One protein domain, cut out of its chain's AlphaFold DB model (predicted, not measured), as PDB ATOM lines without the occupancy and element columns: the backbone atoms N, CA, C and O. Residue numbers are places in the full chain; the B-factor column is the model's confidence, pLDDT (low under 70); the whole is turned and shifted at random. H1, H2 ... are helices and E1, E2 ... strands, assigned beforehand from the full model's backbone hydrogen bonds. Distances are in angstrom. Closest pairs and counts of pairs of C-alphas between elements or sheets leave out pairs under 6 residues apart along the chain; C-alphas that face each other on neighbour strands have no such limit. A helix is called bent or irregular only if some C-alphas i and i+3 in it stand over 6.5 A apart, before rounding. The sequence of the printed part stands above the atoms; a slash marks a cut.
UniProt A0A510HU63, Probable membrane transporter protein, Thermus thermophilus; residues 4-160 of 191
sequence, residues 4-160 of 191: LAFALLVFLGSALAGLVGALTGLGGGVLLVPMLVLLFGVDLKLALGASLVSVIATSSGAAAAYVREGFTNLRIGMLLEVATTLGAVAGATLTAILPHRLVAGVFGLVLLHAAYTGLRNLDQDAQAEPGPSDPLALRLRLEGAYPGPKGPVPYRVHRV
ATOM      1  N   LEU A   4     -27.552  64.023  -2.074       88.19
ATOM      2  CA  LEU A   4     -28.813  64.361  -2.726       88.19
ATOM      3  C   LEU A   4     -29.012  63.593  -4.043       88.19
ATOM      4  O   LEU A   4     -30.097  63.078  -4.291       88.19
ATOM      5  N   ALA A   5     -27.964  63.476  -4.868       86.94
ATOM      6  CA  ALA A   5     -28.039  62.739  -6.127       86.94
ATOM      7  C   ALA A   5     -28.256  61.237  -5.893       86.94
ATOM      8  O   ALA A   5     -29.051  60.616  -6.591       86.94
ATOM      9  N   PHE A   6     -27.591  60.667  -4.884       85.50
ATOM     10  CA  PHE A   6     -27.798  59.275  -4.484       85.50
ATOM     11  C   PHE A   6     -29.235  59.034  -3.998       85.50
ATOM     12  O   PHE A   6     -29.907  58.135  -4.499       85.50
ATOM     13  N   ALA A   7     -29.731  59.871  -3.082       87.56
ATOM     14  CA  ALA A   7     -31.086  59.758  -2.544       87.56
ATOM     15  C   ALA A   7     -32.156  59.882  -3.641       87.56
ATOM     16  O   ALA A   7     -33.109  59.104  -3.659       87.56
ATOM     17  N   LEU A   8     -31.971  60.806  -4.589       91.44
ATOM     18  CA  LEU A   8     -32.879  60.982  -5.721       91.44
ATOM     19  C   LEU A   8     -32.897  59.744  -6.631       91.44
ATOM     20  O   LEU A   8     -33.972  59.288  -7.013       91.44
ATOM     21  N   LEU A   9     -31.725  59.180  -6.953       88.50
ATOM     22  CA  LEU A   9     -31.622  57.997  -7.814       88.50
ATOM     23  C   LEU A   9     -32.291  56.779  -7.169       88.50
ATOM     24  O   LEU A   9     -33.041  56.060  -7.827       88.50
ATOM     25  N   VAL A  10     -32.056  56.579  -5.869       87.12
ATOM     26  CA  VAL A  10     -32.680  55.500  -5.099       87.12
ATOM     27  C   VAL A  10     -34.188  55.699  -5.021       87.12
ATOM     28  O   VAL A  10     -34.922  54.742  -5.245       87.12
ATOM     29  N   PHE A  11     -34.672  56.916  -4.759       88.94
ATOM     30  CA  PHE A  11     -36.107  57.210  -4.723       88.94
ATOM     31  C   PHE A  11     -36.781  56.902  -6.065       88.94
ATOM     32  O   PHE A  11     -37.776  56.180  -6.100       88.94
ATOM     33  N   LEU A  12     -36.209  57.388  -7.169       90.38
ATOM     34  CA  LEU A  12     -36.769  57.196  -8.504       90.38
ATOM     35  C   LEU A  12     -36.754  55.717  -8.916       90.38
ATOM     36  O   LEU A  12     -37.757  55.197  -9.404       90.38
ATOM     37  N   GLY A  13     -35.643  55.022  -8.652       88.25
ATOM     38  CA  GLY A  13     -35.523  53.585  -8.887       88.25
ATOM     39  C   GLY A  13     -36.510  52.776  -8.046       88.25
ATOM     40  O   GLY A  13     -37.161  51.870  -8.560       88.25
ATOM     41  N   SER A  14     -36.696  53.152  -6.778       87.25
ATOM     42  CA  SER A  14     -37.651  52.499  -5.875       87.25
ATOM     43  C   SER A  14     -39.098  52.722  -6.297       87.25
ATOM     44  O   SER A  14     -39.898  51.791  -6.248       87.25
ATOM     45  N   ALA A  15     -39.437  53.933  -6.741       88.38
ATOM     46  CA  ALA A  15     -40.766  54.257  -7.242       88.38
ATOM     47  C   ALA A  15     -41.090  53.461  -8.514       88.38
ATOM     48  O   ALA A  15     -42.169  52.878  -8.616       88.38
ATOM     49  N   LEU A  16     -40.139  53.367  -9.449       87.62
ATOM     50  CA  LEU A  16     -40.304  52.585 -10.672       87.62
ATOM     51  C   LEU A  16     -40.415  51.084 -10.373       87.62
ATOM     52  O   LEU A  16     -41.324  50.424 -10.873       87.62
ATOM     53  N   ALA A  17     -39.533  50.552  -9.524       85.75
ATOM     54  CA  ALA A  17     -39.585  49.161  -9.081       85.75
ATOM     55  C   ALA A  17     -40.910  48.841  -8.374       85.75
ATOM     56  O   ALA A  17     -41.503  47.793  -8.620       85.75
ATOM     57  N   GLY A  18     -41.401  49.757  -7.535       84.50
ATOM     58  CA  GLY A  18     -42.697  49.658  -6.869       84.50
ATOM     59  C   GLY A  18     -43.867  49.654  -7.848       84.50
ATOM     60  O   GLY A  18     -44.748  48.807  -7.728       84.50
ATOM     61  N   LEU A  19     -43.851  50.537  -8.851       84.19
ATOM     62  CA  LEU A  19     -44.873  50.596  -9.896       84.19
ATOM     63  C   LEU A  19     -44.920  49.294 -10.706       84.19
ATOM     64  O   LEU A  19     -45.975  48.676 -10.819       84.19
ATOM     65  N   VAL A  20     -43.772  48.839 -11.214       78.81
ATOM     66  CA  VAL A  20     -43.672  47.569 -11.953       78.81
ATOM     67  C   VAL A  20     -44.077  46.393 -11.061       78.81
ATOM     68  O   VAL A  20     -44.806  45.502 -11.491       78.81
ATOM     69  N   GLY A  21     -43.661  46.404  -9.795       74.12
ATOM     70  CA  GLY A  21     -44.036  45.399  -8.805       74.12
ATOM     71  C   GLY A  21     -45.536  45.349  -8.513       74.12
ATOM     72  O   GLY A  21     -46.075  44.262  -8.326       74.12
ATOM     73  N   ALA A  22     -46.215  46.499  -8.502       77.69
ATOM     74  CA  ALA A  22     -47.663  46.583  -8.325       77.69
ATOM     75  C   ALA A  22     -48.418  46.072  -9.562       77.69
ATOM     76  O   ALA A  22     -49.377  45.321  -9.420       77.69
ATOM     77  N   LEU A  23     -47.947  46.413 -10.768       72.12
ATOM     78  CA  LEU A  23     -48.533  45.941 -12.030       72.12
ATOM     79  C   LEU A  23     -48.364  44.429 -12.229       72.12
ATOM     80  O   LEU A  23     -49.250  43.772 -12.762       72.12
ATOM     81  N   THR A  24     -47.234  43.873 -11.790       68.56
ATOM     82  CA  THR A  24     -46.947  42.430 -11.874       68.56
ATOM     83  C   THR A  24     -47.510  41.628 -10.699       68.56
ATOM     84  O   THR A  24     -47.463  40.403 -10.724       68.56
ATOM     85  N   GLY A  25     -48.005  42.292  -9.648       68.69
ATOM     86  CA  GLY A  25     -48.501  41.645  -8.429       68.69
ATOM     87  C   GLY A  25     -47.423  40.974  -7.563       68.69
ATOM     88  O   GLY A  25     -47.758  40.341  -6.566       68.69
ATOM     89  N   LEU A  26     -46.138  41.108  -7.910       67.31
ATOM     90  CA  LEU A  26     -45.017  40.515  -7.169       67.31
ATOM     91  C   LEU A  26     -44.583  41.356  -5.957       67.31
ATOM     92  O   LEU A  26     -43.895  40.841  -5.075       67.31
ATOM     93  N   GLY A  27     -44.962  42.640  -5.920       70.44
ATOM     94  CA  GLY A  27     -44.424  43.617  -4.973       70.44
ATOM     95  C   GLY A  27     -42.984  43.985  -5.350       70.44
ATOM     96  O   GLY A  27     -42.145  43.120  -5.591       70.44
ATOM     97  N   GLY A  28     -42.663  45.278  -5.431       77.00
ATOM     98  CA  GLY A  28     -41.444  45.792  -6.091       77.00
ATOM     99  C   GLY A  28     -40.083  45.288  -5.581       77.00
ATOM    100  O   GLY A  28     -39.060  45.612  -6.176       77.00
ATOM    101  N   GLY A  29     -40.038  44.473  -4.524       80.25
ATOM    102  CA  GLY A  29     -38.824  43.923  -3.920       80.25
ATOM    103  C   GLY A  29     -37.999  43.029  -4.847       80.25
ATOM    104  O   GLY A  29     -36.772  43.069  -4.778       80.25
ATOM    105  N   VAL A  30     -38.641  42.301  -5.769       78.44
ATOM    106  CA  VAL A  30     -37.958  41.478  -6.794       78.44
ATOM    107  C   VAL A  30     -36.999  42.327  -7.639       78.44
ATOM    108  O   VAL A  30     -35.923  41.861  -7.999       78.44
ATOM    109  N   LEU A  31     -37.367  43.584  -7.912       83.06
ATOM    110  CA  LEU A  31     -36.534  44.540  -8.641       83.06
ATOM    111  C   LEU A  31     -35.673  45.386  -7.691       83.06
ATOM    112  O   LEU A  31     -34.524  45.694  -8.004       83.06
ATOM    113  N   LEU A  32     -36.207  45.745  -6.520       88.06
ATOM    114  CA  LEU A  32     -35.540  46.645  -5.582       88.06
ATOM    115  C   LEU A  32     -34.260  46.047  -4.990       88.06
ATOM    116  O   LEU A  32     -33.250  46.738  -4.890       88.06
ATOM    117  N   VAL A  33     -34.284  44.771  -4.596       89.31
ATOM    118  CA  VAL A  33     -33.125  44.117  -3.972       89.31
ATOM    119  C   VAL A  33     -31.923  44.050  -4.921       89.31
ATOM    120  O   VAL A  33     -30.862  44.544  -4.531       89.31
ATOM    121  N   PRO A  34     -32.026  43.508  -6.155       83.50
ATOM    122  CA  PRO A  34     -30.887  43.500  -7.071       83.50
ATOM    123  C   PRO A  34     -30.445  44.915  -7.452       83.50
ATOM    124  O   PRO A  34     -29.247  45.140  -7.587       83.50
ATOM    125  N   MET A  35     -31.360  45.888  -7.549       87.44
ATOM    126  CA  MET A  35     -30.987  47.291  -7.762       87.44
ATOM    127  C   MET A  35     -30.111  47.822  -6.615       87.44
ATOM    128  O   MET A  35     -29.038  48.366  -6.862       87.44
ATOM    129  N   LEU A  36     -30.528  47.651  -5.358       87.12
ATOM    130  CA  LEU A  36     -29.782  48.142  -4.194       87.12
ATOM    131  C   LEU A  36     -28.431  47.434  -4.024       87.12
ATOM    132  O   LEU A  36     -27.431  48.085  -3.728       87.12
ATOM    133  N   VAL A  37     -28.383  46.120  -4.241       88.56
ATOM    134  CA  VAL A  37     -27.163  45.327  -4.045       88.56
ATOM    135  C   VAL A  37     -26.183  45.502  -5.206       88.56
ATOM    136  O   VAL A  37     -25.015  45.800  -4.975       88.56
ATOM    137  N   LEU A  38     -26.633  45.336  -6.453       83.44
ATOM    138  CA  LEU A  38     -25.740  45.320  -7.619       83.44
ATOM    139  C   LEU A  38     -25.376  46.726  -8.097       83.44
ATOM    140  O   LEU A  38     -24.251  46.944  -8.535       83.44
ATOM    141  N   LEU A  39     -26.319  47.669  -8.032       85.00
ATOM    142  CA  LEU A  39     -26.129  49.013  -8.580       85.00
ATOM    143  C   LEU A  39     -25.559  49.982  -7.543       85.00
ATOM    144  O   LEU A  39     -24.730  50.825  -7.875       85.00
ATOM    145  N   PHE A  40     -25.991  49.854  -6.286       84.69
ATOM    146  CA  PHE A  40     -25.608  50.763  -5.204       84.69
ATOM    147  C   PHE A  40     -24.671  50.138  -4.161       84.69
ATOM    148  O   PHE A  40     -24.228  50.848  -3.260       84.69
ATOM    149  N   GLY A  41     -24.348  48.843  -4.268       84.69
ATOM    150  CA  GLY A  41     -23.418  48.168  -3.354       84.69
ATOM    151  C   GLY A  41     -23.917  48.077  -1.910       84.69
ATOM    152  O   GLY A  41     -23.110  47.963  -0.988       84.69
ATOM    153  N   VAL A  42     -25.231  48.174  -1.691       86.69
ATOM    154  CA  VAL A  42     -25.833  48.093  -0.357       86.69
ATOM    155  C   VAL A  42     -25.726  46.662   0.164       86.69
ATOM    156  O   VAL A  42     -25.940  45.706  -0.582       86.69
ATOM    157  N   ASP A  43     -25.432  46.507   1.459       87.06
ATOM    158  CA  ASP A  43     -25.421  45.193   2.102       87.06
ATOM    159  C   ASP A  43     -26.760  44.469   1.898       87.06
ATOM    160  O   ASP A  43     -27.837  45.049   2.073       87.06
ATOM    161  N   LEU A  44     -26.695  43.180   1.556       83.94
ATOM    162  CA  LEU A  44     -27.876  42.382   1.233       83.94
ATOM    163  C   LEU A  44     -28.910  42.383   2.366       83.94
ATOM    164  O   LEU A  44     -30.104  42.437   2.083       83.94
ATOM    165  N   LYS A  45     -28.503  42.356   3.643       84.50
ATOM    166  CA  LYS A  45     -29.461  42.357   4.761       84.50
ATOM    167  C   LYS A  45     -30.222  43.677   4.826       84.50
ATOM    168  O   LYS A  45     -31.436  43.673   5.034       84.50
ATOM    169  N   LEU A  46     -29.526  44.794   4.613       88.00
ATOM    170  CA  LEU A  46     -30.144  46.116   4.594       88.00
ATOM    171  C   LEU A  46     -31.060  46.284   3.375       88.00
ATOM    172  O   LEU A  46     -32.179  46.775   3.516       88.00
ATOM    173  N   ALA A  47     -30.624  45.819   2.202       89.12
ATOM    174  CA  ALA A  47     -31.422  45.839   0.978       89.12
ATOM    175  C   ALA A  47     -32.707  45.006   1.112       89.12
ATOM    176  O   ALA A  47     -33.780  45.473   0.731       89.12
ATOM    177  N   LEU A  48     -32.626  43.810   1.707       88.50
ATOM    178  CA  LEU A  48     -33.792  42.971   1.997       88.50
ATOM    179  C   LEU A  48     -34.769  43.686   2.939       88.50
ATOM    180  O   LEU A  48     -35.954  43.781   2.618       88.50
ATOM    181  N   GLY A  49     -34.281  44.256   4.045       89.50
ATOM    182  CA  GLY A  49     -35.113  45.014   4.984       89.50
ATOM    183  C   GLY A  49     -35.806  46.218   4.336       89.50
ATOM    184  O   GLY A  49     -37.022  46.370   4.453       89.50
ATOM    185  N   ALA A  50     -35.060  47.031   3.586       90.25
ATOM    186  CA  ALA A  50     -35.608  48.176   2.859       90.25
ATOM    187  C   ALA A  50     -36.652  47.746   1.812       90.25
ATOM    188  O   ALA A  50     -37.706  48.373   1.679       90.25
ATOM    189  N   SER A  51     -36.396  46.641   1.105       89.62
ATOM    190  CA  SER A  51     -37.335  46.102   0.123       89.62
ATOM    191  C   SER A  51     -38.634  45.612   0.740       89.62
ATOM    192  O   SER A  51     -39.691  45.865   0.171       89.62
ATOM    193  N   LEU A  52     -38.587  44.995   1.923       90.00
ATOM    194  CA  LEU A  52     -39.785  44.538   2.623       90.00
ATOM    195  C   LEU A  52     -40.693  45.712   2.985       90.00
ATOM    196  O   LEU A  52     -41.892  45.645   2.733       90.00
ATOM    197  N   VAL A  53     -40.131  46.813   3.491       90.38
ATOM    198  CA  VAL A  53     -40.906  48.029   3.790       90.38
ATOM    199  C   VAL A  53     -41.582  48.570   2.525       90.38
ATOM    200  O   VAL A  53     -42.776  48.870   2.536       90.38
ATOM    201  N   SER A  54     -40.846  48.639   1.413       88.69
ATOM    202  CA  SER A  54     -41.388  49.082   0.123       88.69
ATOM    203  C   SER A  54     -42.492  48.152  -0.405       88.69
ATOM    204  O   SER A  54     -43.545  48.620  -0.844       88.69
ATOM    205  N   VAL A  55     -42.291  46.835  -0.323       87.69
ATOM    206  CA  VAL A  55     -43.275  45.822  -0.735       87.69
ATOM    207  C   VAL A  55     -44.540  45.916   0.107       87.69
ATOM    208  O   VAL A  55     -45.628  45.894  -0.460       87.69
ATOM    209  N   ILE A  56     -44.428  46.079   1.428       90.12
ATOM    210  CA  ILE A  56     -45.588  46.238   2.314       90.12
ATOM    211  C   ILE A  56     -46.389  47.481   1.921       90.12
ATOM    212  O   ILE A  56     -47.606  47.391   1.756       90.12
ATOM    213  N   ALA A  57     -45.725  48.622   1.715       90.00
ATOM    214  CA  ALA A  57     -46.396  49.868   1.348       90.00
ATOM    215  C   ALA A  57     -47.107  49.766  -0.014       90.00
ATOM    216  O   ALA A  57     -48.291  50.088  -0.130       90.00
ATOM    217  N   THR A  58     -46.404  49.272  -1.038       87.44
ATOM    218  CA  THR A  58     -46.942  49.147  -2.405       87.44
ATOM    219  C   THR A  58     -48.061  48.110  -2.494       87.44
ATOM    220  O   THR A  58     -49.109  48.385  -3.078       87.44
ATOM    221  N   SER A  59     -47.885  46.951  -1.854       86.75
ATOM    222  CA  SER A  59     -48.885  45.879  -1.855       86.75
ATOM    223  C   SER A  59     -50.132  46.263  -1.070       86.75
ATOM    224  O   SER A  59     -51.232  45.962  -1.517       86.75
ATOM    225  N   SER A  60     -49.997  46.976   0.055       90.06
ATOM    226  CA  SER A  60     -51.158  47.449   0.822       90.06
ATOM    227  C   SER A  60     -51.991  48.448   0.020       90.06
ATOM    228  O   SER A  60     -53.217  48.354   0.011       90.06
ATOM    229  N   GLY A  61     -51.337  49.369  -0.698       89.56
ATOM    230  CA  GLY A  61     -52.024  50.318  -1.577       89.56
ATOM    231  C   GLY A  61     -52.796  49.617  -2.699       89.56
ATOM    232  O   GLY A  61     -53.985  49.878  -2.883       89.56
ATOM    233  N   ALA A  62     -52.148  48.682  -3.401       85.62
ATOM    234  CA  ALA A  62     -52.781  47.908  -4.469       85.62
ATOM    235  C   ALA A  62     -53.916  47.009  -3.946       85.62
ATOM    236  O   ALA A  62     -55.013  46.998  -4.501       85.62
ATOM    237  N   ALA A  63     -53.690  46.301  -2.835       87.75
ATOM    238  CA  ALA A  63     -54.691  45.439  -2.217       87.75
ATOM    239  C   ALA A  63     -55.926  46.228  -1.766       87.75
ATOM    240  O   ALA A  63     -57.048  45.786  -2.005       87.75
ATOM    241  N   ALA A  64     -55.743  47.409  -1.164       89.94
ATOM    242  CA  ALA A  64     -56.856  48.264  -0.759       89.94
ATOM    243  C   ALA A  64     -57.715  48.694  -1.959       89.94
ATOM    244  O   ALA A  64     -58.942  48.674  -1.861       89.94
ATOM    245  N   ALA A  65     -57.095  49.038  -3.093       88.56
ATOM    246  CA  ALA A  65     -57.820  49.339  -4.327       88.56
ATOM    247  C   ALA A  65     -58.611  48.119  -4.832       88.56
ATOM    248  O   ALA A  65     -59.829  48.204  -4.983       88.56
ATOM    249  N   TYR A  66     -57.965  46.955  -4.970       85.19
ATOM    250  CA  TYR A  66     -58.624  45.738  -5.465       85.19
ATOM    251  C   TYR A  66     -59.749  45.225  -4.559       85.19
ATOM    252  O   TYR A  66     -60.758  44.709  -5.047       85.19
ATOM    253  N   VAL A  67     -59.614  45.383  -3.239       88.38
ATOM    254  CA  VAL A  67     -60.679  45.050  -2.283       88.38
ATOM    255  C   VAL A  67     -61.860  46.009  -2.434       88.38
ATOM    256  O   VAL A  67     -63.001  45.553  -2.471       88.38
ATOM    257  N   ARG A  68     -61.609  47.320  -2.559       88.69
ATOM    258  CA  ARG A  68     -62.673  48.325  -2.741       88.69
ATOM    259  C   ARG A  68     -63.438  48.141  -4.047       88.69
ATOM    260  O   ARG A  68     -64.638  48.383  -4.080       88.69
ATOM    261  N   GLU A  69     -62.750  47.716  -5.097       86.25
ATOM    262  CA  GLU A  69     -63.335  47.472  -6.417       86.25
ATOM    263  C   GLU A  69     -64.011  46.094  -6.536       86.25
ATOM    264  O   GLU A  69     -64.666  45.817  -7.534       86.25
ATOM    265  N   GLY A  70     -63.903  45.230  -5.519       82.06
ATOM    266  CA  GLY A  70     -64.563  43.921  -5.499       82.06
ATOM    267  C   GLY A  70     -63.885  42.848  -6.358       82.06
ATOM    268  O   GLY A  70     -64.484  41.804  -6.608       82.06
ATOM    269  N   PHE A  71     -62.641  43.071  -6.792       80.56
ATOM    270  CA  PHE A  71     -61.852  42.077  -7.532       80.56
ATOM    271  C   PHE A  71     -61.262  40.986  -6.626       80.56
ATOM    272  O   PHE A  71     -60.973  39.881  -7.087       80.56
ATOM    273  N   THR A  72     -61.091  41.264  -5.333       82.56
ATOM    274  CA  THR A  72     -60.406  40.357  -4.399       82.56
ATOM    275  C   THR A  72     -61.373  39.440  -3.652       82.56
ATOM    276  O   THR A  72     -62.257  39.904  -2.931       82.56
ATOM    277  N   ASN A  73     -61.137  38.122  -3.691       84.06
ATOM    278  CA  ASN A  73     -61.750  37.203  -2.727       84.06
ATOM    279  C   ASN A  73     -60.971  37.199  -1.413       84.06
ATOM    280  O   ASN A  73     -59.914  36.577  -1.294       84.06
ATOM    281  N   LEU A  74     -61.554  37.832  -0.399       86.50
ATOM    282  CA  LEU A  74     -60.950  37.962   0.923       86.50
ATOM    283  C   LEU A  74     -60.678  36.609   1.604       86.50
ATOM    284  O   LEU A  74     -59.718  36.496   2.353       86.50
ATOM    285  N   ARG A  75     -61.451  35.551   1.317       82.38
ATOM    286  CA  ARG A  75     -61.193  34.210   1.882       82.38
ATOM    287  C   ARG A  75     -59.914  33.593   1.333       82.38
ATOM    288  O   ARG A  75     -59.144  33.015   2.093       82.38
ATOM    289  N   ILE A  76     -59.695  33.725   0.023       79.69
ATOM    290  CA  ILE A  76     -58.454  33.280  -0.622       79.69
ATOM    291  C   ILE A  76     -57.293  34.131  -0.102       79.69
ATOM    292  O   ILE A  76     -56.275  33.574   0.299       79.69
ATOM    293  N   GLY A  77     -57.482  35.453  -0.028       81.00
ATOM    294  CA  GLY A  77     -56.495  36.385   0.519       81.00
ATOM    295  C   GLY A  77     -56.032  36.003   1.925       81.00
ATOM    296  O   GLY A  77     -54.842  35.796   2.127       81.00
ATOM    297  N   MET A  78     -56.963  35.801   2.863       85.38
ATOM    298  CA  MET A  78     -56.651  35.408   4.245       85.38
ATOM    299  C   MET A  78     -55.941  34.048   4.329       85.38
ATOM    300  O   MET A  78     -55.023  33.870   5.127       85.38
ATOM    301  N   LEU A  79     -56.345  33.072   3.506       77.81
ATOM    302  CA  LEU A  79     -55.685  31.763   3.468       77.81
ATOM    303  C   LEU A  79     -54.226  31.893   3.011       77.81
ATOM    304  O   LEU A  79     -53.335  31.293   3.617       77.81
ATOM    305  N   LEU A  80     -53.990  32.673   1.952       77.50
ATOM    306  CA  LEU A  80     -52.646  32.949   1.460       77.50
ATOM    307  C   LEU A  80     -51.836  33.716   2.502       77.50
ATOM    308  O   LEU A  80     -50.713  33.313   2.770       77.50
ATOM    309  N   GLU A  81     -52.408  34.743   3.132       82.06
ATOM    310  CA  GLU A  81     -51.735  35.570   4.138       82.06
ATOM    311  C   GLU A  81     -51.220  34.735   5.316       82.06
ATOM    312  O   GLU A  81     -50.050  34.845   5.696       82.06
ATOM    313  N   VAL A  82     -52.056  33.847   5.865       80.19
ATOM    314  CA  VAL A  82     -51.657  32.952   6.962       80.19
ATOM    315  C   VAL A  82     -50.533  32.018   6.511       80.19
ATOM    316  O   VAL A  82     -49.524  31.883   7.206       80.19
ATOM    317  N   ALA A  83     -50.662  31.407   5.329       75.88
ATOM    318  CA  ALA A  83     -49.638  30.517   4.791       75.88
ATOM    319  C   ALA A  83     -48.305  31.247   4.539       75.88
ATOM    320  O   ALA A  83     -47.243  30.738   4.905       75.88
ATOM    321  N   THR A  84     -48.347  32.452   3.963       73.62
ATOM    322  CA  THR A  84     -47.156  33.263   3.689       73.62
ATOM    323  C   THR A  84     -46.513  33.776   4.965       73.62
ATOM    324  O   THR A  84     -45.291  33.778   5.053       73.62
ATOM    325  N   THR A  85     -47.302  34.153   5.973       78.81
ATOM    326  CA  THR A  85     -46.782  34.644   7.257       78.81
ATOM    327  C   THR A  85     -46.054  33.531   8.001       78.81
ATOM    328  O   THR A  85     -44.919  33.720   8.438       78.81
ATOM    329  N   LEU A  86     -46.652  32.338   8.081       77.69
ATOM    330  CA  LEU A  86     -46.004  31.172   8.686       77.69
ATOM    331  C   LEU A  86     -44.719  30.789   7.940       77.69
ATOM    332  O   LEU A  86     -43.685  30.552   8.567       77.69
ATOM    333  N   GLY A  87     -44.764  30.783   6.603       74.62
ATOM    334  CA  GLY A  87     -43.590  30.537   5.769       74.62
ATOM    335  C   GLY A  87     -42.489  31.587   5.959       74.62
ATOM    336  O   GLY A  87     -41.318  31.227   6.055       74.62
ATOM    337  N   ALA A  88     -42.850  32.867   6.070       77.50
ATOM    338  CA  ALA A  88     -41.912  33.965   6.281       77.50
ATOM    339  C   ALA A  88     -41.235  33.888   7.653       77.50
ATOM    340  O   ALA A  88     -40.021  34.047   7.732       77.50
ATOM    341  N   VAL A  89     -41.984  33.586   8.722       78.38
ATOM    342  CA  VAL A  89     -41.417  33.400  10.069       78.38
ATOM    343  C   VAL A  89     -40.440  32.223  10.084       78.38
ATOM    344  O   VAL A  89     -39.317  32.372  10.563       78.38
ATOM    345  N   ALA A  90     -40.823  31.080   9.505       72.69
ATOM    346  CA  ALA A  90     -39.945  29.913   9.404       72.69
ATOM    347  C   ALA A  90     -38.698  30.186   8.537       72.69
ATOM    348  O   ALA A  90     -37.594  29.757   8.866       72.69
ATOM    349  N   GLY A  91     -38.851  30.924   7.437       74.44
ATOM    350  CA  GLY A  91     -37.735  31.338   6.589       74.44
ATOM    351  C   GLY A  91     -36.794  32.318   7.293       74.44
ATOM    352  O   GLY A  91     -35.576  32.184   7.186       74.44
ATOM    353  N   ALA A  92     -37.334  33.274   8.052       77.38
ATOM    354  CA  ALA A  92     -36.554  34.258   8.795       77.38
ATOM    355  C   ALA A  92     -35.711  33.606   9.900       77.38
ATOM    356  O   ALA A  92     -34.525  33.920  10.023       77.38
ATOM    357  N   THR A  93     -36.278  32.657  10.654       75.69
ATOM    358  CA  THR A  93     -35.527  31.909  11.676       75.69
ATOM    359  C   THR A  93     -34.434  31.043  11.053       75.69
ATOM    360  O   THR A  93     -33.315  31.019  11.559       75.69
ATOM    361  N   LEU A  94     -34.706  30.407   9.909       71.94
ATOM    362  CA  LEU A  94     -33.701  29.643   9.167       71.94
ATOM    363  C   LEU A  94     -32.572  30.543   8.632       71.94
ATOM    364  O   LEU A  94     -31.399  30.184   8.687       71.94
ATOM    365  N   THR A  95     -32.905  31.746   8.167       75.19
ATOM    366  CA  THR A  95     -31.924  32.712   7.647       75.19
ATOM    367  C   THR A  95     -30.992  33.231   8.750       75.19
ATOM    368  O   THR A  95     -29.843  33.564   8.468       75.19
ATOM    369  N   ALA A  96     -31.441  33.257  10.009       76.62
ATOM    370  CA  ALA A  96     -30.628  33.696  11.144       76.62
ATOM    371  C   ALA A  96     -29.441  32.762  11.451       76.62
ATOM    372  O   ALA A  96     -28.435  33.219  11.989       76.62
ATOM    373  N   ILE A  97     -29.545  31.478  11.092       79.69
ATOM    374  CA  ILE A  97     -28.505  30.464  11.337       79.69
ATOM    375  C   ILE A  97     -27.678  30.125  10.088       79.69
ATOM    376  O   ILE A  97     -26.685  29.405  10.184       79.69
ATOM    377  N   LEU A  98     -28.065  30.633   8.914       76.00
ATOM    378  CA  LEU A  98     -27.390  30.353   7.649       76.00
ATOM    379  C   LEU A  98     -26.299  31.391   7.324       76.00
ATOM    380  O   LEU A  98     -26.456  32.586   7.589       76.00
ATOM    381  N   PRO A  99     -25.197  30.974   6.673       79.19
ATOM    382  CA  PRO A  99     -24.172  31.892   6.194       79.19
ATOM    383  C   PRO A  99     -24.702  32.780   5.061       79.19
ATOM    384  O   PRO A  99     -25.423  32.332   4.167       79.19
ATOM    385  N   HIS A 100     -24.255  34.040   5.044       76.50
ATOM    386  CA  HIS A 100     -24.695  35.072   4.095       76.50
ATOM    387  C   HIS A 100     -24.614  34.641   2.620       76.50
ATOM    388  O   HIS A 100     -25.502  34.953   1.830       76.50
ATOM    389  N   ARG A 101     -23.579  33.873   2.252       77.50
ATOM    390  CA  ARG A 101     -23.382  33.376   0.880       77.50
ATOM    391  C   ARG A 101     -24.503  32.441   0.421       77.50
ATOM    392  O   ARG A 101     -24.932  32.535  -0.724       77.50
ATOM    393  N   LEU A 102     -25.001  31.574   1.309       76.94
ATOM    394  CA  LEU A 102     -26.110  30.671   0.983       76.94
ATOM    395  C   LEU A 102     -27.414  31.447   0.812       76.94
ATOM    396  O   LEU A 102     -28.149  31.194  -0.137       76.94
ATOM    397  N   VAL A 103     -27.669  32.432   1.675       78.31
ATOM    398  CA  VAL A 103     -28.858  33.294   1.580       78.31
ATOM    399  C   VAL A 103     -28.874  34.050   0.250       78.31
ATOM    400  O   VAL A 103     -29.886  34.045  -0.448       78.31
ATOM    401  N   ALA A 104     -27.735  34.631  -0.140       77.69
ATOM    402  CA  ALA A 104     -27.582  35.315  -1.421       77.69
ATOM    403  C   ALA A 104     -27.802  34.370  -2.618       77.69
ATOM    404  O   ALA A 104     -28.529  34.715  -3.548       77.69
ATOM    405  N   GLY A 105     -27.218  33.165  -2.576       79.50
ATOM    406  CA  GLY A 105     -27.368  32.161  -3.632       79.50
ATOM    407  C   GLY A 105     -28.810  31.676  -3.793       79.50
ATOM    408  O   GLY A 105     -29.336  31.662  -4.904       79.50
ATOM    409  N   VAL A 106     -29.481  31.345  -2.686       78.06
ATOM    410  CA  VAL A 106     -30.893  30.930  -2.691       78.06
ATOM    411  C   VAL A 106     -31.786  32.056  -3.206       78.06
ATOM    412  O   VAL A 106     -32.626  31.813  -4.068       78.06
ATOM    413  N   PHE A 107     -31.584  33.290  -2.738       77.44
ATOM    414  CA  PHE A 107     -32.343  34.444  -3.216       77.44
ATOM    415  C   PHE A 107     -32.160  34.660  -4.726       77.44
ATOM    416  O   PHE A 107     -33.144  34.808  -5.448       77.44
ATOM    417  N   GLY A 108     -30.921  34.587  -5.223       79.06
ATOM    418  CA  GLY A 108     -30.622  34.686  -6.653       79.06
ATOM    419  C   GLY A 108     -31.313  33.601  -7.484       79.06
ATOM    420  O   GLY A 108     -31.937  33.907  -8.499       79.06
ATOM    421  N   LEU A 109     -31.281  32.342  -7.034       80.75
ATOM    422  CA  LEU A 109     -31.975  31.237  -7.705       80.75
ATOM    423  C   LEU A 109     -33.498  31.423  -7.712       80.75
ATOM    424  O   LEU A 109     -34.142  31.155  -8.726       80.75
ATOM    425  N   VAL A 110     -34.078  31.908  -6.610       76.06
ATOM    426  CA  VAL A 110     -35.516  32.209  -6.522       76.06
ATOM    427  C   VAL A 110     -35.902  33.321  -7.498       76.06
ATOM    428  O   VAL A 110     -36.909  33.181  -8.192       76.06
ATOM    429  N   LEU A 111     -35.097  34.384  -7.613       76.75
ATOM    430  CA  LEU A 111     -35.327  35.451  -8.592       76.75
ATOM    431  C   LEU A 111     -35.247  34.939 -10.035       76.75
ATOM    432  O   LEU A 111     -36.116  35.261 -10.842       76.75
ATOM    433  N   LEU A 112     -34.247  34.111 -10.358       78.56
ATOM    434  CA  LEU A 112     -34.112  33.509 -11.689       78.56
ATOM    435  C   LEU A 112     -35.300  32.606 -12.024       78.56
ATOM    436  O   LEU A 112     -35.841  32.672 -13.128       78.56
ATOM    437  N   HIS A 113     -35.737  31.793 -11.063       76.38
ATOM    438  CA  HIS A 113     -36.918  30.959 -11.225       76.38
ATOM    439  C   HIS A 113     -38.171  31.815 -11.446       76.38
ATOM    440  O   HIS A 113     -38.921  31.544 -12.380       76.38
ATOM    441  N   ALA A 114     -38.380  32.864 -10.639       69.38
ATOM    442  CA  ALA A 114     -39.508  33.783 -10.780       69.38
ATOM    443  C   ALA A 114     -39.529  34.446 -12.164       69.38
ATOM    444  O   ALA A 114     -40.567  34.426 -12.826       69.38
ATOM    445  N   ALA A 115     -38.377  34.942 -12.631       73.44
ATOM    446  CA  ALA A 115     -38.225  35.520 -13.963       73.44
ATOM    447  C   ALA A 115     -38.574  34.506 -15.064       73.44
ATOM    448  O   ALA A 115     -39.368  34.806 -15.952       73.44
ATOM    449  N   TYR A 116     -38.051  33.282 -14.970       76.88
ATOM    450  CA  TYR A 116     -38.322  32.219 -15.936       76.88
ATOM    451  C   TYR A 116     -39.806  31.828 -15.994       76.88
ATOM    452  O   TYR A 116     -40.369  31.717 -17.083       76.88
ATOM    453  N   THR A 117     -40.464  31.641 -14.844       69.69
ATOM    454  CA  THR A 117     -41.908  31.355 -14.817       69.69
ATOM    455  C   THR A 117     -42.741  32.532 -15.307       69.69
ATOM    456  O   THR A 117     -43.694  32.314 -16.048       69.69
ATOM    457  N   GLY A 118     -42.373  33.767 -14.952       66.56
ATOM    458  CA  GLY A 118     -43.070  34.966 -15.421       66.56
ATOM    459  C   GLY A 118     -43.039  35.089 -16.945       66.56
ATOM    460  O   GLY A 118     -44.061  35.367 -17.558       66.56
ATOM    461  N   LEU A 119     -41.897  34.777 -17.564       70.31
ATOM    462  CA  LEU A 119     -41.734  34.785 -19.021       70.31
ATOM    463  C   LEU A 119     -42.518  33.671 -19.731       70.31
ATOM    464  O   LEU A 119     -42.868  33.829 -20.895       70.31
ATOM    465  N   ARG A 120     -42.783  32.543 -19.061       64.81
ATOM    466  CA  ARG A 120     -43.474  31.385 -19.661       64.81
ATOM    467  C   ARG A 120     -44.981  31.343 -19.434       64.81
ATOM    468  O   ARG A 120     -45.670  30.644 -20.169       64.81
ATOM    469  N   ASN A 121     -45.493  32.037 -18.424       59.66
ATOM    470  CA  ASN A 121     -46.896  31.913 -18.023       59.66
ATOM    471  C   ASN A 121     -47.852  32.872 -18.753       59.66
ATOM    472  O   ASN A 121     -49.057  32.752 -18.568       59.66
ATOM    473  N   LEU A 122     -47.346  33.751 -19.627       55.06
ATOM    474  CA  LEU A 122     -48.166  34.667 -20.436       55.06
ATOM    475  C   LEU A 122     -49.190  33.933 -21.324       55.06
ATOM    476  O   LEU A 122     -50.267  34.460 -21.582       55.06
ATOM    477  N   ASP A 123     -48.883  32.699 -21.731       46.78
ATOM    478  CA  ASP A 123     -49.738  31.900 -22.616       46.78
ATOM    479  C   ASP A 123     -50.798  31.062 -21.869       46.78
ATOM    480  O   ASP A 123     -51.763  30.600 -22.475       46.78
ATOM    481  N   GLN A 124     -50.644  30.842 -20.554       48.88
ATOM    482  CA  GLN A 124     -51.482  29.898 -19.795       48.88
ATOM    483  C   GLN A 124     -52.765  30.526 -19.235       48.88
ATOM    484  O   GLN A 124     -53.784  29.837 -19.145       48.88
ATOM    485  N   ASP A 125     -52.754  31.825 -18.919       50.75
ATOM    486  CA  ASP A 125     -53.930  32.536 -18.391       50.75
ATOM    487  C   ASP A 125     -55.042  32.694 -19.447       50.75
ATOM    488  O   ASP A 125     -56.222  32.785 -19.110       50.75
ATOM    489  N   ALA A 126     -54.685  32.643 -20.736       48.81
ATOM    490  CA  ALA A 126     -55.626  32.717 -21.854       48.81
ATOM    491  C   ALA A 126     -56.397  31.404 -22.115       48.81
ATOM    492  O   ALA A 126     -57.378  31.418 -22.856       48.81
ATOM    493  N   GLN A 127     -55.974  30.275 -21.525       43.81
ATOM    494  CA  GLN A 127     -56.504  28.930 -21.817       43.81
ATOM    495  C   GLN A 127     -57.103  28.211 -20.595       43.81
ATOM    496  O   GLN A 127     -57.245  26.986 -20.601       43.81
ATOM    497  N   ALA A 128     -57.457  28.931 -19.525       54.12
ATOM    498  CA  ALA A 128     -58.115  28.333 -18.364       54.12
ATOM    499  C   ALA A 128     -59.538  27.842 -18.717       54.12
ATOM    500  O   ALA A 128     -60.521  28.574 -18.630       54.12
ATOM    501  N   GLU A 129     -59.625  26.581 -19.137       50.97
ATOM    502  CA  GLU A 129     -60.862  25.858 -19.445       50.97
ATOM    503  C   GLU A 129     -61.789  25.740 -18.211       50.97
ATOM    504  O   GLU A 129     -61.317  25.466 -17.101       50.97
ATOM    505  N   PRO A 130     -63.120  25.878 -18.380       55.91
ATOM    506  CA  PRO A 130     -64.104  25.858 -17.299       55.91
ATOM    507  C   PRO A 130     -64.374  24.429 -16.788       55.91
ATOM    508  O   PRO A 130     -65.442  23.854 -16.992       55.91
ATOM    509  N   GLY A 131     -63.406  23.846 -16.082       64.38
ATOM    510  CA  GLY A 131     -63.585  22.587 -15.358       64.38
ATOM    511  C   GLY A 131     -64.406  22.737 -14.061       64.38
ATOM    512  O   GLY A 131     -64.671  23.851 -13.592       64.38
ATOM    513  N   PRO A 132     -64.841  21.626 -13.438       67.31
ATOM    514  CA  PRO A 132     -65.387  21.646 -12.080       67.31
ATOM    515  C   PRO A 132     -64.315  22.052 -11.047       67.31
ATOM    516  O   PRO A 132     -63.122  21.808 -11.233       67.31
ATOM    517  N   SER A 133     -64.734  22.696  -9.955       69.25
ATOM    518  CA  SER A 133     -63.843  23.108  -8.857       69.25
ATOM    519  C   SER A 133     -63.385  21.920  -8.011       69.25
ATOM    520  O   SER A 133     -64.109  20.934  -7.854       69.25
ATOM    521  N   ASP A 134     -62.196  22.025  -7.412       77.25
ATOM    522  CA  ASP A 134     -61.663  20.965  -6.550       77.25
ATOM    523  C   ASP A 134     -62.567  20.726  -5.317       77.25
ATOM    524  O   ASP A 134     -63.125  21.675  -4.757       77.25
ATOM    525  N   PRO A 135     -62.625  19.495  -4.767       75.69
ATOM    526  CA  PRO A 135     -63.410  19.197  -3.563       75.69
ATOM    527  C   PRO A 135     -63.033  20.065  -2.352       75.69
ATOM    528  O   PRO A 135     -63.871  20.377  -1.507       75.69
ATOM    529  N   LEU A 136     -61.763  20.470  -2.263       71.50
ATOM    530  CA  LEU A 136     -61.266  21.362  -1.214       71.50
ATOM    531  C   LEU A 136     -61.655  22.826  -1.451       71.50
ATOM    532  O   LEU A 136     -61.961  23.514  -0.480       71.50
ATOM    533  N   ALA A 137     -61.713  23.285  -2.708       74.25
ATOM    534  CA  ALA A 137     -62.230  24.616  -3.044       74.25
ATOM    535  C   ALA A 137     -63.697  24.754  -2.632       74.25
ATOM    536  O   ALA A 137     -64.086  25.766  -2.048       74.25
ATOM    537  N   LEU A 138     -64.486  23.705  -2.882       78.69
ATOM    538  CA  LEU A 138     -65.894  23.635  -2.495       78.69
ATOM    539  C   LEU A 138     -66.058  23.606  -0.970       78.69
ATOM    540  O   LEU A 138     -66.841  24.380  -0.420       78.69
ATOM    541  N   ARG A 139     -65.275  22.775  -0.265       79.81
ATOM    542  CA  ARG A 139     -65.297  22.711   1.211       79.81
ATOM    543  C   ARG A 139     -64.939  24.043   1.868       79.81
ATOM    544  O   ARG A 139     -65.565  24.415   2.854       79.81
ATOM    545  N   LEU A 140     -63.961  24.757   1.318       79.12
ATOM    546  CA  LEU A 140     -63.503  26.052   1.828       79.12
ATOM    547  C   LEU A 140     -64.308  27.243   1.277       79.12
ATOM    548  O   LEU A 140     -64.017  28.385   1.625       79.12
ATOM    549  N   ARG A 141     -65.332  26.991   0.444       80.12
ATOM    550  CA  ARG A 141     -66.172  28.014  -0.206       80.12
ATOM    551  C   ARG A 141     -65.332  29.130  -0.848       80.12
ATOM    552  O   ARG A 141     -65.557  30.313  -0.568       80.12
ATOM    553  N   LEU A 142     -64.344  28.728  -1.655       79.31
ATOM    554  CA  LEU A 142     -63.393  29.626  -2.328       79.31
ATOM    555  C   LEU A 142     -63.890  30.141  -3.688       79.31
ATOM    556  O   LEU A 142     -63.239  30.992  -4.282       79.31
ATOM    557  N   GLU A 143     -65.021  29.643  -4.186       80.06
ATOM    558  CA  GLU A 143     -65.634  30.146  -5.419       80.06
ATOM    559  C   GLU A 143     -66.173  31.572  -5.242       80.06
ATOM    560  O   GLU A 143     -66.609  31.959  -4.153       80.06
ATOM    561  N   GLY A 144     -66.171  32.349  -6.324       78.88
ATOM    562  CA  GLY A 144     -66.700  33.707  -6.323       78.88
ATOM    563  C   GLY A 144     -66.882  34.268  -7.730       78.88
ATOM    564  O   GLY A 144     -66.802  33.549  -8.722       78.88
ATOM    565  N   ALA A 145     -67.128  35.571  -7.809       79.88
ATOM    566  CA  ALA A 145     -67.207  36.312  -9.060       79.88
ATOM    567  C   ALA A 145     -66.490  37.654  -8.906       79.88
ATOM    568  O   ALA A 145     -66.441  38.191  -7.801       79.88
ATOM    569  N   TYR A 146     -65.947  38.177 -10.002       80.38
ATOM    570  CA  TYR A 146     -65.345  39.510 -10.058       80.38
ATOM    571  C   TYR A 146     -66.099  40.391 -11.070       80.38
ATOM    572  O   TYR A 146     -66.742  39.860 -11.983       80.38
ATOM    573  N   PRO A 147     -66.078  41.728 -10.925       80.19
ATOM    574  CA  PRO A 147     -66.752  42.620 -11.864       80.19
ATOM    575  C   PRO A 147     -66.052  42.602 -13.228       80.19
ATOM    576  O   PRO A 147     -64.886  42.964 -13.345       80.19
ATOM    577  N   GLY A 148     -66.758  42.168 -14.273       81.44
ATOM    578  CA  GLY A 148     -66.270  42.180 -15.651       81.44
ATOM    579  C   GLY A 148     -66.988  43.212 -16.529       81.44
ATOM    580  O   GLY A 148     -68.035  43.738 -16.149       81.44
ATOM    581  N   PRO A 149     -66.489  43.463 -17.756       76.69
ATOM    582  CA  PRO A 149     -67.045  44.474 -18.665       76.69
ATOM    583  C   PRO A 149     -68.516  44.251 -19.055       76.69
ATOM    584  O   PRO A 149     -69.198  45.190 -19.452       76.69
ATOM    585  N   LYS A 150     -69.003  43.004 -18.975       81.12
ATOM    586  CA  LYS A 150     -70.369  42.590 -19.350       81.12
ATOM    587  C   LYS A 150     -71.216  42.127 -18.153       81.12
ATOM    588  O   LYS A 150     -72.298  41.587 -18.356       81.12
ATOM    589  N   GLY A 151     -70.723  42.307 -16.924       83.12
ATOM    590  CA  GLY A 151     -71.348  41.804 -15.697       83.12
ATOM    591  C   GLY A 151     -70.391  40.970 -14.836       83.12
ATOM    592  O   GLY A 151     -69.213  40.840 -15.173       83.12
ATOM    593  N   PRO A 152     -70.869  40.419 -13.708       81.62
ATOM    594  CA  PRO A 152     -70.051  39.601 -12.821       81.62
ATOM    595  C   PRO A 152     -69.594  38.322 -13.532       81.62
ATOM    596  O   PRO A 152     -70.415  37.522 -13.980       81.62
ATOM    597  N   VAL A 153     -68.278  38.128 -13.626       81.69
ATOM    598  CA  VAL A 153     -67.665  36.937 -14.217       81.69
ATOM    599  C   VAL A 153     -67.369  35.949 -13.088       81.69
ATOM    600  O   VAL A 153     -66.548  36.255 -12.216       81.69
ATOM    601  N   PRO A 154     -68.039  34.783 -13.045       78.38
ATOM    602  CA  PRO A 154     -67.746  33.767 -12.049       78.38
ATOM    603  C   PRO A 154     -66.368  33.172 -12.323       78.38
ATOM    604  O   PRO A 154     -66.049  32.818 -13.458       78.38
ATOM    605  N   TYR A 155     -65.562  33.023 -11.280       74.81
ATOM    606  CA  TYR A 155     -64.314  32.279 -11.351       74.81
ATOM    607  C   TYR A 155     -64.418  31.037 -10.472       74.81
ATOM    608  O   TYR A 155     -65.108  30.999  -9.448       74.81
ATOM    609  N   ARG A 156     -63.711  29.995 -10.894       76.69
ATOM    610  CA  ARG A 156     -63.643  28.720 -10.193       76.69
ATOM    611  C   ARG A 156     -62.217  28.462  -9.759       76.69
ATOM    612  O   ARG A 156     -61.267  28.842 -10.437       76.69
ATOM    613  N   VAL A 157     -62.077  27.846  -8.591       72.50
ATOM    614  CA  VAL A 157     -60.767  27.559  -8.016       72.50
ATOM    615  C   VAL A 157     -60.442  26.101  -8.288       72.50
ATOM    616  O   VAL A 157     -60.998  25.178  -7.688       72.50
ATOM    617  N   HIS A 158     -59.519  25.911  -9.215       71.94
ATOM    618  CA  HIS A 158     -58.923  24.620  -9.516       71.94
ATOM    619  C   HIS A 158     -57.564  24.557  -8.843       71.94
ATOM    620  O   HIS A 158     -56.936  25.581  -8.582       71.94
ATOM    621  N   ARG A 159     -57.068  23.346  -8.616       66.19
ATOM    622  CA  ARG A 159     -55.721  23.146  -8.097       66.19
ATOM    623  C   ARG A 159     -55.483  23.857  -6.745       66.19
ATOM    624  O   ARG A 159     -54.435  24.463  -6.535       66.19
ATOM    625  N   VAL A 160     -56.391  23.694  -5.781       65.44
ATOM    626  CA  VAL A 160     -56.160  24.143  -4.385       65.44
ATOM    627  C   VAL A 160     -55.019  23.348  -3.747       65.44
ATOM    628  O   VAL A 160     -54.232  23.862  -2.958       65.44
TER     629      VAL A 160
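This is residues 4 to 160 of the 191 residues of the protein "Probable membrane transporter protein" of Thermus thermophilus (UniProt A0A510HU63). Three helices, H1, H2 and H3, fold back and forth into a packed group, and two long helices, H4 and H5, make an open V beside it, meeting near the turn between them and spreading toward a small separate head. The head is the two-stranded hairpin of E1 and E2 with the short helix H6, reached through residues 124 to 134. The printed part has 157 residues, with the order H1 H2 H3 H4 H5 H6 E1 E2; the sheet E1 - E2 is antiparallel and the class is mostly helix. It is only just loose, close to compact, with a radius of gyration of the C-alphas of 18.4 A and spans of 51 by 35 by 28 A.

H1, residues 4 to 23, begins at C-alpha 4 (-28.813, 64.361, -2.726) and is 28.5 A long. H2 is residues 29 to 39; it is neither bent nor irregular, but only just: C-alphas 30 and 33 are 6.2 A apart. H3, residues 44 to 68, is 35.5 A long. H4, residues 74 to 97, is 34.9 A long. H5, residues 100 to 123, is 36.8 A long and only just irregular, with C-alphas 120 and 123 6.9 A apart. H6 is residues 135 to 139. E1, residues 144 to 148, and E2, residues 151 to 155, are each 12.6 A long; E2 ends at C-alpha 155 (-64.314, 32.279, -11.351).

H1 and H2 form a helical hairpin and touch at a shallow tilt of 30 degrees, with the C-alphas of Ala 17 and Leu 31 closest at 5.6 A. H2 and H3 form another, also at 30 degrees, with the C-alphas of Gly 29 and Ser 51 closest at 4.8 A. H1 touches H3 with residues 14 to 22 alone, at a steep tilt of 46 degrees, the same way; the C-alphas of Gly 18 and Thr 58 are closest, at 6.2 A. The helix packing is mostly aligned, but only just: 2 of these 3 pairs are at a shallow tilt. H4 is close to H3 but not clearly touching, opposite ways at a shallow tilt of 5 degrees; the closest C-alphas, of Val 67 and Leu 74, are 7.8 A apart. H4 and H5 are close but not clearly touching, opposite ways at a shallow tilt of 29 degrees; the closest C-alphas, of Thr 95 and Val 103, are 6.8 A apart. H5 and H6 are apart. In the hairpin of E1 and E2, N 146 and O 153 are 3.0 A apart and N 153 and O 146 2.8 A, within hydrogen-bond range. Every O i to N i+4 pair is within range in H1, H3 and H6, against 6 of 7 in H2, 19 of 20 in H4 and 18 of 20 in H5.

The C-alphas of Leu 4 and Pro 132 are the two farthest apart, at 57.0 A. The printed part has no cut, and the link H5 to H6, 11 residues, is long. Residues 80 to 93 of H4 and residues 119 to 127, of which 119 to 123 belong to H5, stand free. The mean pLDDT of the printed part is 78.8; 22 residues are under 70, among them 120 to 133.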